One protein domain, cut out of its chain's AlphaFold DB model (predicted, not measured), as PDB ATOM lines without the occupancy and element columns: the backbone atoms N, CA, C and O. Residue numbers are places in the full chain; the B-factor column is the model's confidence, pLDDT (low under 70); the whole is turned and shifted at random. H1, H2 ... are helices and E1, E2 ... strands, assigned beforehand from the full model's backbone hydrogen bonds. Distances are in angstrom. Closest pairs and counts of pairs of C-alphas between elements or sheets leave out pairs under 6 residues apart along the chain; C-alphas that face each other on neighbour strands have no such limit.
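AT A GLANCE: This is residues 3 to 80 of the 109 residues of the protein "Ferredoxin" of Halobacteriales archaeon QS_9_68_42 (UniProt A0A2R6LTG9). A strongly twisted sheet of five short strands makes a wall, with helix H2 packed over one face of it, at E6. The short helix H1 packs on H2 and on E2, and E2 forms with E3 a separate small hairpin, whose strand E3 comes near E1 and E5. You have 78 residues with two named helices and seven named strands, in the order E1 H1 E2 E3 E4 E5 H2 E6 E7. The large sheet has the order E4, E5, E1, E6, E7, all antiparallel, and the class is mixed, helices and strands. The whole is compact, with a radius of gyration of the C-alphas of 11.2 A and spans of 34 by 26 by 21 A.

HOW THE PARTS SIT: Begin at E1, residues 3 to 6, an inner strand of the large sheet. It is antiparallel to E5, residues 44 to 48, at 166 degrees, and N 5 and O 45 are 2.8 A apart, within hydrogen-bond range. On the other side of E1 is E6, residues 69 to 73, antiparallel at 155 degrees, with N 4 and O 70 at 2.9 A. The edge strands are E4, residues 38 to 41, and E7, residues 76 to 79. E4 and E5 form a hairpin, with N 38 and O 46 at 2.8 A; E6 and E7 form another, with N 73 and O 76 at 2.9 A. H2, residues 54 to 62, is on the sheet at a height over the sheet of 8.5 A. It lies over E6 and runs along the strands, but only just, at 29 degrees to E6 on the local plane. E5, H2 and E6 make a split strand-helix-strand unit, two strands running the same way with E1 between them in the sheet and a helix linking them; its crossover is right-handed. H1, residues 15 to 19, touches H2, and the closest C-alphas, those of Cys 16 and Ala 60, are 4.2 A apart. E2, residues 23 to 26, and E3, residues 31 to 34, form an antiparallel hairpin at 142 degrees, with N 24 and O 33 at 2.8 A. In H1 and H2 every O i to N i+4 pair is within hydrogen-bond range.

IN THESE COORDINATES: Find C-alpha 3 at (-27.305, -11.147, 16.070), where E1 begins. E5 runs 13.9 A, E6 13.8 A and H2 12.4 A from first to last C-alpha. H2 begins at C-alpha 54, (-25.482, -6.573, 24.043), and E7 ends at C-alpha 79, (-32.650, -3.544, 14.951).

THE WHOLE: Look to Asp 28 and Asp 74 for the two C-alphas farthest apart, 34.6 A. The printed part has no cut, and no link is long. Mean pLDDT of the printed part is 92.3; residues 75 and 80 are under 70.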
ATOM      1  N   VAL A   3     -27.638 -11.945  17.257       94.25
ATOM      2  CA  VAL A   3     -27.305 -11.147  16.070       94.25
ATOM      3  C   VAL A   3     -27.299 -12.042  14.849       94.25
ATOM      4  O   VAL A   3     -26.816 -13.171  14.919       94.25
ATOM      5  N   ARG A   4     -27.818 -11.522  13.741       95.94
ATOM      6  CA  ARG A   4     -27.745 -12.128  12.418       95.94
ATOM      7  C   ARG A   4     -26.980 -11.191  11.487       95.94
ATOM      8  O   ARG A   4     -27.200  -9.986  11.522       95.94
ATOM      9  N   PHE A   5     -26.076 -11.737  10.692       96.38
ATOM     10  CA  PHE A   5     -25.220 -11.002   9.773       96.38
ATOM     11  C   PHE A   5     -25.338 -11.578   8.365       96.38
ATOM     12  O   PHE A   5     -25.122 -12.772   8.169       96.38
ATOM     13  N   ASP A   6     -25.670 -10.715   7.412       96.38
ATOM     14  CA  ASP A   6     -25.806 -11.020   5.992       96.38
ATOM     15  C   ASP A   6     -24.559 -10.534   5.231       96.38
ATOM     16  O   ASP A   6     -24.314  -9.331   5.063       96.38
ATOM     17  N   CYS A   7     -23.745 -11.486   4.780       94.25
ATOM     18  CA  CYS A   7     -22.516 -11.217   4.045       94.25
ATOM     19  C   CYS A   7     -22.773 -10.772   2.592       94.25
ATOM     20  O   CYS A   7     -21.965 -10.014   2.038       94.25
ATOM     21  N   ASP A   8     -23.904 -11.164   1.993       94.75
ATOM     22  CA  ASP A   8     -24.309 -10.725   0.652       94.75
ATOM     23  C   ASP A   8     -24.618  -9.220   0.668       94.75
ATOM     24  O   ASP A   8     -24.067  -8.446  -0.123       94.75
ATOM     25  N   THR A   9     -25.373  -8.771   1.676       94.88
ATOM     26  CA  THR A   9     -25.709  -7.351   1.881       94.88
ATOM     27  C   THR A   9     -24.507  -6.511   2.338       94.88
ATOM     28  O   THR A   9     -24.426  -5.311   2.056       94.88
ATOM     29  N   CYS A  10     -23.539  -7.103   3.043       96.44
ATOM     30  CA  CYS A  10     -22.364  -6.391   3.545       96.44
ATOM     31  C   CYS A  10     -21.544  -5.741   2.412       96.44
ATOM     32  O   CYS A  10     -21.270  -6.357   1.390       96.44
ATOM     33  N   ILE A  11     -21.077  -4.502   2.602       95.88
ATOM     34  CA  ILE A  11     -20.269  -3.774   1.597       95.88
ATOM     35  C   ILE A  11     -18.828  -3.485   2.041       95.88
ATOM     36  O   ILE A  11     -18.145  -2.675   1.418       95.88
ATOM     37  N   GLY A  12     -18.374  -4.068   3.155       95.94
ATOM     38  CA  GLY A  12     -16.984  -3.896   3.591       95.94
ATOM     39  C   GLY A  12     -16.635  -2.491   4.079       95.94
ATOM     40  O   GLY A  12     -15.513  -2.030   3.895       95.94
ATOM     41  N   MET A  13     -17.578  -1.762   4.687       95.38
ATOM     42  CA  MET A  13     -17.267  -0.443   5.266       95.38
ATOM     43  C   MET A  13     -16.644  -0.535   6.670       95.38
ATOM     44  O   MET A  13     -16.124   0.455   7.177       95.38
ATOM     45  N   TYR A  14     -16.704  -1.716   7.295       96.25
ATOM     46  CA  TYR A  14     -16.051  -2.061   8.568       96.25
ATOM     47  C   TYR A  14     -16.390  -1.173   9.770       96.25
ATOM     48  O   TYR A  14     -15.660  -1.173  10.755       96.25
ATOM     49  N   ARG A  15     -17.508  -0.440   9.738       94.62
ATOM     50  CA  ARG A  15     -17.963   0.323  10.913       94.62
ATOM     51  C   ARG A  15     -18.293  -0.599  12.084       94.62
ATOM     52  O   ARG A  15     -17.940  -0.284  13.207       94.62
ATOM     53  N   CYS A  16     -18.878  -1.763  11.806       96.50
ATOM     54  CA  CYS A  16     -19.177  -2.784  12.810       96.50
ATOM     55  C   CYS A  16     -17.933  -3.287  13.563       96.50
ATOM     56  O   CYS A  16     -18.009  -3.485  14.768       96.50
ATOM     57  N   VAL A  17     -16.786  -3.408  12.883       96.88
ATOM     58  CA  VAL A  17     -15.503  -3.833  13.479       96.88
ATOM     59  C   VAL A  17     -15.005  -2.832  14.529       96.88
ATOM     60  O   VAL A  17     -14.341  -3.216  15.482       96.88
ATOM     61  N   ALA A  18     -15.318  -1.541  14.369       95.25
ATOM     62  CA  ALA A  18     -14.929  -0.513  15.334       95.25
ATOM     63  C   ALA A  18     -15.809  -0.512  16.593       95.25
ATOM     64  O   ALA A  18     -15.339  -0.112  17.655       95.25
ATOM     65  N   GLU A  19     -17.066  -0.941  16.465       94.50
ATOM     66  CA  GLU A  19     -18.029  -0.934  17.570       94.50
ATOM     67  C   GLU A  19     -18.002  -2.236  18.374       94.50
ATOM     68  O   GLU A  19     -18.211  -2.213  19.581       94.50
ATOM     69  N   TRP A  20     -17.742  -3.380  17.728       96.50
ATOM     70  CA  TRP A  20     -17.796  -4.678  18.392       96.50
ATOM     71  C   TRP A  20     -16.714  -5.639  17.898       96.50
ATOM     72  O   TRP A  20     -16.678  -6.018  16.729       96.50
ATOM     73  N   ASN A  21     -15.881  -6.111  18.831       94.62
ATOM     74  CA  ASN A  21     -14.720  -6.967  18.552       94.62
ATOM     75  C   ASN A  21     -15.063  -8.366  18.009       94.62
ATOM     76  O   ASN A  21     -14.159  -9.077  17.587       94.62
ATOM     77  N   ALA A  22     -16.334  -8.786  18.040       96.62
ATOM     78  CA  ALA A  22     -16.742 -10.029  17.384       96.62
ATOM     79  C   ALA A  22     -16.778  -9.896  15.854       96.62
ATOM     80  O   ALA A  22     -16.778 -10.912  15.163       96.62
ATOM     81  N   PHE A  23     -16.828  -8.668  15.322       97.38
ATOM     82  CA  PHE A  23     -16.650  -8.435  13.897       97.38
ATOM     83  C   PHE A  23     -15.171  -8.284  13.565       97.38
ATOM     84  O   PHE A  23     -14.478  -7.420  14.098       97.38
ATOM     85  N   GLU A  24     -14.712  -9.083  12.614       97.25
ATOM     86  CA  GLU A  24     -13.352  -9.062  12.106       97.25
ATOM     87  C   GLU A  24     -13.327  -8.506  10.684       97.25
ATOM     88  O   GLU A  24     -14.280  -8.632   9.910       97.25
ATOM     89  N   LYS A  25     -12.227  -7.844  10.334       97.00
ATOM     90  CA  LYS A  25     -12.022  -7.317   8.988       97.00
ATOM     91  C   LYS A  25     -11.433  -8.413   8.102       97.00
ATOM     92  O   LYS A  25     -10.252  -8.716   8.247       97.00
ATOM     93  N   ASP A  26     -12.213  -8.920   7.151       95.38
ATOM     94  CA  ASP A  26     -11.716  -9.801   6.097       95.38
ATOM     95  C   ASP A  26     -11.316  -8.958   4.876       95.38
ATOM     96  O   ASP A  26     -12.145  -8.395   4.159       95.38
ATOM     97  N   THR A  27     -10.010  -8.805   4.664       93.75
ATOM     98  CA  THR A  27      -9.484  -8.059   3.512       93.75
ATOM     99  C   THR A  27      -9.447  -8.866   2.227       93.75
ATOM    100  O   THR A  27      -9.282  -8.260   1.169       93.75
ATOM    101  N   ASP A  28      -9.573 -10.188   2.313       93.38
ATOM    102  CA  ASP A  28      -9.498 -11.076   1.160       93.38
ATOM    103  C   ASP A  28     -10.847 -11.100   0.435       93.38
ATOM    104  O   ASP A  28     -10.884 -10.952  -0.787       93.38
ATOM    105  N   ASP A  29     -11.949 -11.174   1.187       91.12
ATOM    106  CA  ASP A  29     -13.314 -11.054   0.647       91.12
ATOM    107  C   ASP A  29     -13.798  -9.591   0.576       91.12
ATOM    108  O   ASP A  29     -14.769  -9.237  -0.095       91.12
ATOM    109  N   GLY A  30     -13.100  -8.686   1.266       95.50
ATOM    110  CA  GLY A  30     -13.499  -7.286   1.351       95.50
ATOM    111  C   GLY A  30     -14.788  -7.087   2.155       95.50
ATOM    112  O   GLY A  30     -15.471  -6.079   1.961       95.50
ATOM    113  N   LYS A  31     -15.123  -8.024   3.048       95.50
ATOM    114  CA  LYS A  31     -16.326  -8.044   3.891       95.50
ATOM    115  C   LYS A  31     -15.947  -8.164   5.368       95.50
ATOM    116  O   LYS A  31     -14.811  -8.444   5.730       95.50
ATOM    117  N   ALA A  32     -16.894  -7.884   6.256       97.38
ATOM    118  CA  ALA A  32     -16.706  -8.200   7.672       97.38
ATOM    119  C   ALA A  32     -17.015  -9.686   7.916       97.38
ATOM    120  O   ALA A  32     -17.917 -10.217   7.278       97.38
ATOM    121  N   GLY A  33     -16.314 -10.322   8.852       96.81
ATOM    122  CA  GLY A  33     -16.634 -11.657   9.358       96.81
ATOM    123  C   GLY A  33     -17.186 -11.578  10.777       96.81
ATOM    124  O   GLY A  33     -16.711 -10.768  11.569       96.81
ATOM    125  N   LEU A  34     -18.185 -12.397  11.113       97.19
ATOM    126  CA  LEU A  34     -18.716 -12.500  12.476       97.19
ATOM    127  C   LEU A  34     -18.113 -13.727  13.171       97.19
ATOM    128  O   LEU A  34     -18.461 -14.863  12.849       97.19
ATOM    129  N   ALA A  35     -17.215 -13.511  14.130       96.56
ATOM    130  CA  ALA A  35     -16.566 -14.582  14.879       96.56
ATOM    131  C   ALA A  35     -17.570 -15.368  15.735       96.56
ATOM    132  O   ALA A  35     -18.567 -14.814  16.197       96.56
ATOM    133  N   GLU A  36     -17.287 -16.651  15.983       95.38
ATOM    134  CA  GLU A  36     -18.124 -17.587  16.766       95.38
ATOM    135  C   GLU A  36     -19.620 -17.524  16.394       95.38
ATOM    136  O   GLU A  36     -20.507 -17.533  17.251       95.38
ATOM    137  N   SER A  37     -19.883 -17.415  15.093       96.56
ATOM    138  CA  SER A  37     -21.216 -17.503  14.512       96.56
ATOM    139  C   SER A  37     -21.430 -18.843  13.815       96.56
ATOM    140  O   SER A  37     -20.483 -19.553  13.471       96.56
ATOM    141  N   GLU A  38     -22.695 -19.186  13.615       96.62
ATOM    142  CA  GLU A  38     -23.131 -20.361  12.872       96.62
ATOM    143  C   GLU A  38     -23.834 -19.925  11.586       96.62
ATOM    144  O   GLU A  38     -24.674 -19.026  11.606       96.62
ATOM    145  N   ALA A  39     -23.493 -20.557  10.462       96.06
ATOM    146  CA  ALA A  39     -24.186 -20.329   9.201       96.06
ATOM    147  C   ALA A  39     -25.573 -20.982   9.255       96.06
ATOM    148  O   ALA A  39     -25.682 -22.200   9.407       96.06
ATOM    149  N   VAL A  40     -26.624 -20.178   9.121       95.19
ATOM    150  CA  VAL A  40     -28.018 -20.653   9.123       95.19
ATOM    151  C   VAL A  40     -28.587 -20.763   7.710       95.19
ATOM    152  O   VAL A  40     -29.423 -21.625   7.447       95.19
ATOM    153  N   GLU A  41     -28.090 -19.935   6.793       94.06
ATOM    154  CA  GLU A  41     -28.367 -19.950   5.355       94.06
ATOM    155  C   GLU A  41     -27.074 -19.564   4.605       94.06
ATOM    156  O   GLU A  41     -26.116 -19.112   5.243       94.06
ATOM    157  N   PRO A  42     -26.988 -19.756   3.275       93.62
ATOM    158  CA  PRO A  42     -25.867 -19.232   2.499       93.62
ATOM    159  C   PRO A  42     -25.677 -17.739   2.772       93.62
ATOM    160  O   PRO A  42     -26.644 -16.983   2.730       93.62
ATOM    161  N   ASP A  43     -24.445 -17.353   3.102       93.31
ATOM    162  CA  ASP A  43     -24.052 -15.974   3.411       93.31
ATOM    163  C   ASP A  43     -24.753 -15.346   4.634       93.31
ATOM    164  O   ASP A  43     -24.543 -14.167   4.919       93.31
ATOM    165  N   LEU A  44     -25.508 -16.130   5.416       96.06
ATOM    166  CA  LEU A  44     -26.236 -15.671   6.599       96.06
ATOM    167  C   LEU A  44     -25.737 -16.366   7.866       96.06
ATOM    168  O   LEU A  44     -25.858 -17.584   8.030       96.06
ATOM    169  N   PHE A  45     -25.232 -15.570   8.800       96.88
ATOM    170  CA  PHE A  45     -24.570 -16.046  10.010       96.88
ATOM    171  C   PHE A  45     -25.282 -15.553  11.260       96.88
ATOM    172  O   PHE A  45     -25.663 -14.389  11.340       96.88
ATOM    173  N   GLU A  46     -25.425 -16.404  12.271       96.69
ATOM    174  CA  GLU A  46     -26.041 -16.046  13.544       96.69
ATOM    175  C   GLU A  46     -25.118 -16.277  14.731       96.69
ATOM    176  O   GLU A  46     -24.405 -17.274  14.809       96.69
ATOM    177  N   ARG A  47     -25.176 -15.369  15.705       95.50
ATOM    178  CA  ARG A  47     -24.416 -15.452  16.951       95.50
ATOM    179  C   ARG A  47     -25.284 -15.093  18.149       95.50
ATOM    180  O   ARG A  47     -25.931 -14.046  18.173       95.50
ATOM    181  N   ALA A  48     -25.246 -15.928  19.183       95.25
ATOM    182  CA  ALA A  48     -25.807 -15.580  20.485       95.25
ATOM    183  C   ALA A  48     -24.962 -14.485  21.157       95.25
ATOM    184  O   ALA A  48     -23.734 -14.577  21.205       95.25
ATOM    185  N   VAL A  49     -25.625 -13.458  21.691       94.25
ATOM    186  CA  VAL A  49     -24.965 -12.320  22.339       94.25
ATOM    187  C   VAL A  49     -25.325 -12.316  23.827       94.25
ATOM    188  O   VAL A  49     -26.507 -12.188  24.161       94.25
ATOM    189  N   PRO A  50     -24.344 -12.490  24.730       92.44
ATOM    190  CA  PRO A  50     -24.571 -12.371  26.160       92.44
ATOM    191  C   PRO A  50     -24.820 -10.908  26.561       92.44
ATOM    192  O   PRO A  50     -24.397  -9.971  25.884       92.44
ATOM    193  N   ALA A  51     -25.552 -10.721  27.661       89.75
ATOM    194  CA  ALA A  51     -26.100  -9.423  28.067       89.75
ATOM    195  C   ALA A  51     -25.034  -8.352  28.377       89.75
ATOM    196  O   ALA A  51     -25.304  -7.158  28.289       89.75
ATOM    197  N   ASP A  52     -23.819  -8.760  28.740       91.62
ATOM    198  CA  ASP A  52     -22.698  -7.871  29.053       91.62
ATOM    199  C   ASP A  52     -22.102  -7.169  27.823       91.62
ATOM    200  O   ASP A  52     -21.461  -6.134  27.981       91.62
ATOM    201  N   ILE A  53     -22.354  -7.688  26.614       91.75
ATOM    202  CA  ILE A  53     -21.888  -7.115  25.335       91.75
ATOM    203  C   ILE A  53     -23.032  -6.801  24.356       91.75
ATOM    204  O   ILE A  53     -22.806  -6.503  23.182       91.75
ATOM    205  N   GLU A  54     -24.276  -6.844  24.834       91.19
ATOM    206  CA  GLU A  54     -25.482  -6.573  24.043       91.19
ATOM    207  C   GLU A  54     -25.480  -5.170  23.418       91.19
ATOM    208  O   GLU A  54     -25.903  -4.968  22.274       91.19
ATOM    209  N   LEU A  55     -24.971  -4.188  24.165       90.25
ATOM    210  CA  LEU A  55     -24.922  -2.800  23.727       90.25
ATOM    211  C   LEU A  55     -23.975  -2.620  22.532       90.25
ATOM    212  O   LEU A  55     -24.360  -1.984  21.551       90.25
ATOM    213  N   ASP A  56     -22.788  -3.226  22.580       93.75
ATOM    214  CA  ASP A  56     -21.790  -3.165  21.503       93.75
ATOM    215  C   ASP A  56     -22.329  -3.819  20.227       93.75
ATOM    216  O   ASP A  56     -22.267  -3.241  19.141       93.75
ATOM    217  N   ALA A  57     -22.962  -4.987  20.367       92.31
ATOM    218  CA  ALA A  57     -23.636  -5.673  19.270       92.31
ATOM    219  C   ALA A  57     -24.748  -4.812  18.639       92.31
ATOM    220  O   ALA A  57     -24.866  -4.724  17.413       92.31
ATOM    221  N   THR A  58     -25.533  -4.120  19.467       90.25
ATOM    222  CA  THR A  58     -26.583  -3.198  19.010       90.25
ATOM    223  C   THR A  58     -26.004  -1.988  18.271       90.25
ATOM    224  O   THR A  58     -26.536  -1.585  17.231       90.25
ATOM    225  N   PHE A  59     -24.904  -1.407  18.761       91.81
ATOM    226  CA  PHE A  59     -24.233  -0.298  18.081       91.81
ATOM    227  C   PHE A  59     -23.607  -0.733  16.759       91.81
ATOM    228  O   PHE A  59     -23.806  -0.042  15.759       91.81
ATOM    229  N   ALA A  60     -22.953  -1.897  16.716       94.56
ATOM    230  CA  ALA A  60     -22.408  -2.471  15.488       94.56
ATOM    231  C   ALA A  60     -23.484  -2.627  14.403       94.56
ATOM    232  O   ALA A  60     -23.240  -2.284  13.243       94.56
ATOM    233  N   ALA A  61     -24.689  -3.061  14.788       92.62
ATOM    234  CA  ALA A  61     -25.822  -3.135  13.876       92.62
ATOM    235  C   ALA A  61     -26.260  -1.747  13.382       92.62
ATOM    236  O   ALA A  61     -26.375  -1.508  12.183       92.62
ATOM    237  N   ARG A  62     -26.413  -0.788  14.302       91.38
ATOM    238  CA  ARG A  62     -26.887   0.572  14.007       91.38
ATOM    239  C   ARG A  62     -25.954   1.386  13.106       91.38
ATOM    240  O   ARG A  62     -26.418   2.268  12.385       91.38
ATOM    241  N   VAL A  63     -24.641   1.164  13.175       93.06
ATOM    242  CA  VAL A  63     -23.670   1.904  12.347       93.06
ATOM    243  C   VAL A  63     -23.537   1.341  10.930       93.06
ATOM    244  O   VAL A  63     -22.869   1.964  10.091       93.06
ATOM    245  N   CYS A  64     -24.141   0.179  10.656       93.94
ATOM    246  CA  CYS A  64     -24.100  -0.457   9.350       93.94
ATOM    247  C   CYS A  64     -24.859   0.400   8.320       93.94
ATOM    248  O   CYS A  64     -26.032   0.694   8.506       93.94
ATOM    249  N   PRO A  65     -24.219   0.828   7.220       90.75
ATOM    250  CA  PRO A  65     -24.840   1.735   6.247       90.75
ATOM    251  C   PRO A  65     -25.875   1.074   5.328       90.75
ATOM    252  O   PRO A  65     -26.577   1.774   4.604       90.75
ATOM    253  N   VAL A  66     -25.873  -0.255   5.287       92.38
ATOM    254  CA  VAL A  66     -26.672  -1.097   4.383       92.38
ATOM    255  C   VAL A  66     -27.496  -2.112   5.167       92.38
ATOM    256  O   VAL A  66     -28.017  -3.053   4.591       92.38
ATOM    257  N   ASP A  67     -27.541  -1.942   6.490       90.81
ATOM    258  CA  ASP A  67     -28.315  -2.758   7.415       90.81
ATOM    259  C   ASP A  67     -28.094  -4.284   7.297       90.81
ATOM    260  O   ASP A  67     -28.984  -5.085   7.556       90.81
ATOM    261  N   ALA A  68     -26.863  -4.696   6.977       94.62
ATOM    262  CA  ALA A  68     -26.439  -6.100   6.901       94.62
ATOM    263  C   ALA A  68     -26.459  -6.859   8.248       94.62
ATOM    264  O   ALA A  68     -26.065  -8.020   8.305       94.62
ATOM    265  N   ILE A  69     -26.806  -6.197   9.355       94.69
ATOM    266  CA  ILE A  69     -26.733  -6.756  10.708       94.69
ATOM    267  C   ILE A  69     -28.078  -6.528  11.392       94.69
ATOM    268  O   ILE A  69     -28.510  -5.389  11.568       94.69
ATOM    269  N   GLU A  70     -28.698  -7.610  11.841       91.94
ATOM    270  CA  GLU A  70     -29.966  -7.602  12.559       91.94
ATOM    271  C   GLU A  70     -29.756  -8.051  14.005       91.94
ATOM    272  O   GLU A  70     -28.964  -8.950  14.290       91.94
ATOM    273  N   GLY A  71     -30.485  -7.431  14.929       89.75
ATOM    274  CA  GLY A  71     -30.488  -7.797  16.343       89.75
ATOM    275  C   GLY A  71     -31.861  -8.293  16.768       89.75
ATOM    276  O   GLY A  71     -32.862  -7.642  16.474       89.75
ATOM    277  N   TYR A  72     -31.904  -9.406  17.492       86.94
ATOM    278  CA  TYR A  72     -33.115 -10.026  18.019       86.94
ATOM    279  C   TYR A  72     -33.013 -10.218  19.528       86.94
ATOM    280  O   TYR A  72     -31.966 -10.631  20.017       86.94
ATOM    281  N   ASP A  73     -34.097 -10.014  20.261       82.25
ATOM    282  CA  ASP A  73     -34.196 -10.398  21.669       82.25
ATOM    283  C   ASP A  73     -35.502 -11.150  21.914       82.25
ATOM    284  O   ASP A  73     -36.559 -10.704  21.488       82.25
ATOM    285  N   ASP A  74     -35.407 -12.362  22.466       80.75
ATOM    286  CA  ASP A  74     -36.529 -13.306  22.618       80.75
ATOM    287  C   ASP A  74     -37.430 -13.473  21.369       80.75
ATOM    288  O   ASP A  74     -38.629 -13.739  21.455       80.75
ATOM    289  N   GLY A  75     -36.838 -13.356  20.175       69.12
ATOM    290  CA  GLY A  75     -37.538 -13.456  18.888       69.12
ATOM    291  C   GLY A  75     -38.149 -12.142  18.381       69.12
ATOM    292  O   GLY A  75     -38.637 -12.104  17.252       69.12
ATOM    293  N   GLU A  76     -38.086 -11.057  19.152       76.12
ATOM    294  CA  GLU A  76     -38.442  -9.705  18.718       76.12
ATOM    295  C   GLU A  76     -37.252  -9.027  18.022       76.12
ATOM    296  O   GLU A  76     -36.145  -8.982  18.556       76.12
ATOM    297  N   GLN A  77     -37.458  -8.479  16.819       75.44
ATOM    298  CA  GLN A  77     -36.406  -7.764  16.091       75.44
ATOM    299  C   GLN A  77     -36.180  -6.373  16.697       75.44
ATOM    300  O   GLN A  77     -37.013  -5.474  16.543       75.44
ATOM    301  N   LEU A  78     -35.036  -6.182  17.353       74.56
ATOM    302  CA  LEU A  78     -34.633  -4.926  17.980       74.56
ATOM    303  C   LEU A  78     -34.019  -3.944  16.985       74.56
ATOM    304  O   LEU A  78     -34.277  -2.755  17.108       74.56
ATOM    305  N   VAL A  79     -33.253  -4.401  15.991       72.25
ATOM    306  CA  VAL A  79     -32.650  -3.544  14.951       72.25
ATOM    307  C   VAL A  79     -33.089  -4.052  13.584       72.25
ATOM    308  O   VAL A  79     -32.874  -5.222  13.270       72.25
ATOM    309  N   ARG A  80     -33.758  -3.188  12.814       60.81
ATOM    310  CA  ARG A  80     -34.340  -3.521  11.508       60.81
ATOM    311  C   ARG A  80     -33.451  -3.097  10.336       60.81
ATOM    312  O   ARG A  80     -32.711  -2.124  10.483       60.81
TER     313      ARG A  80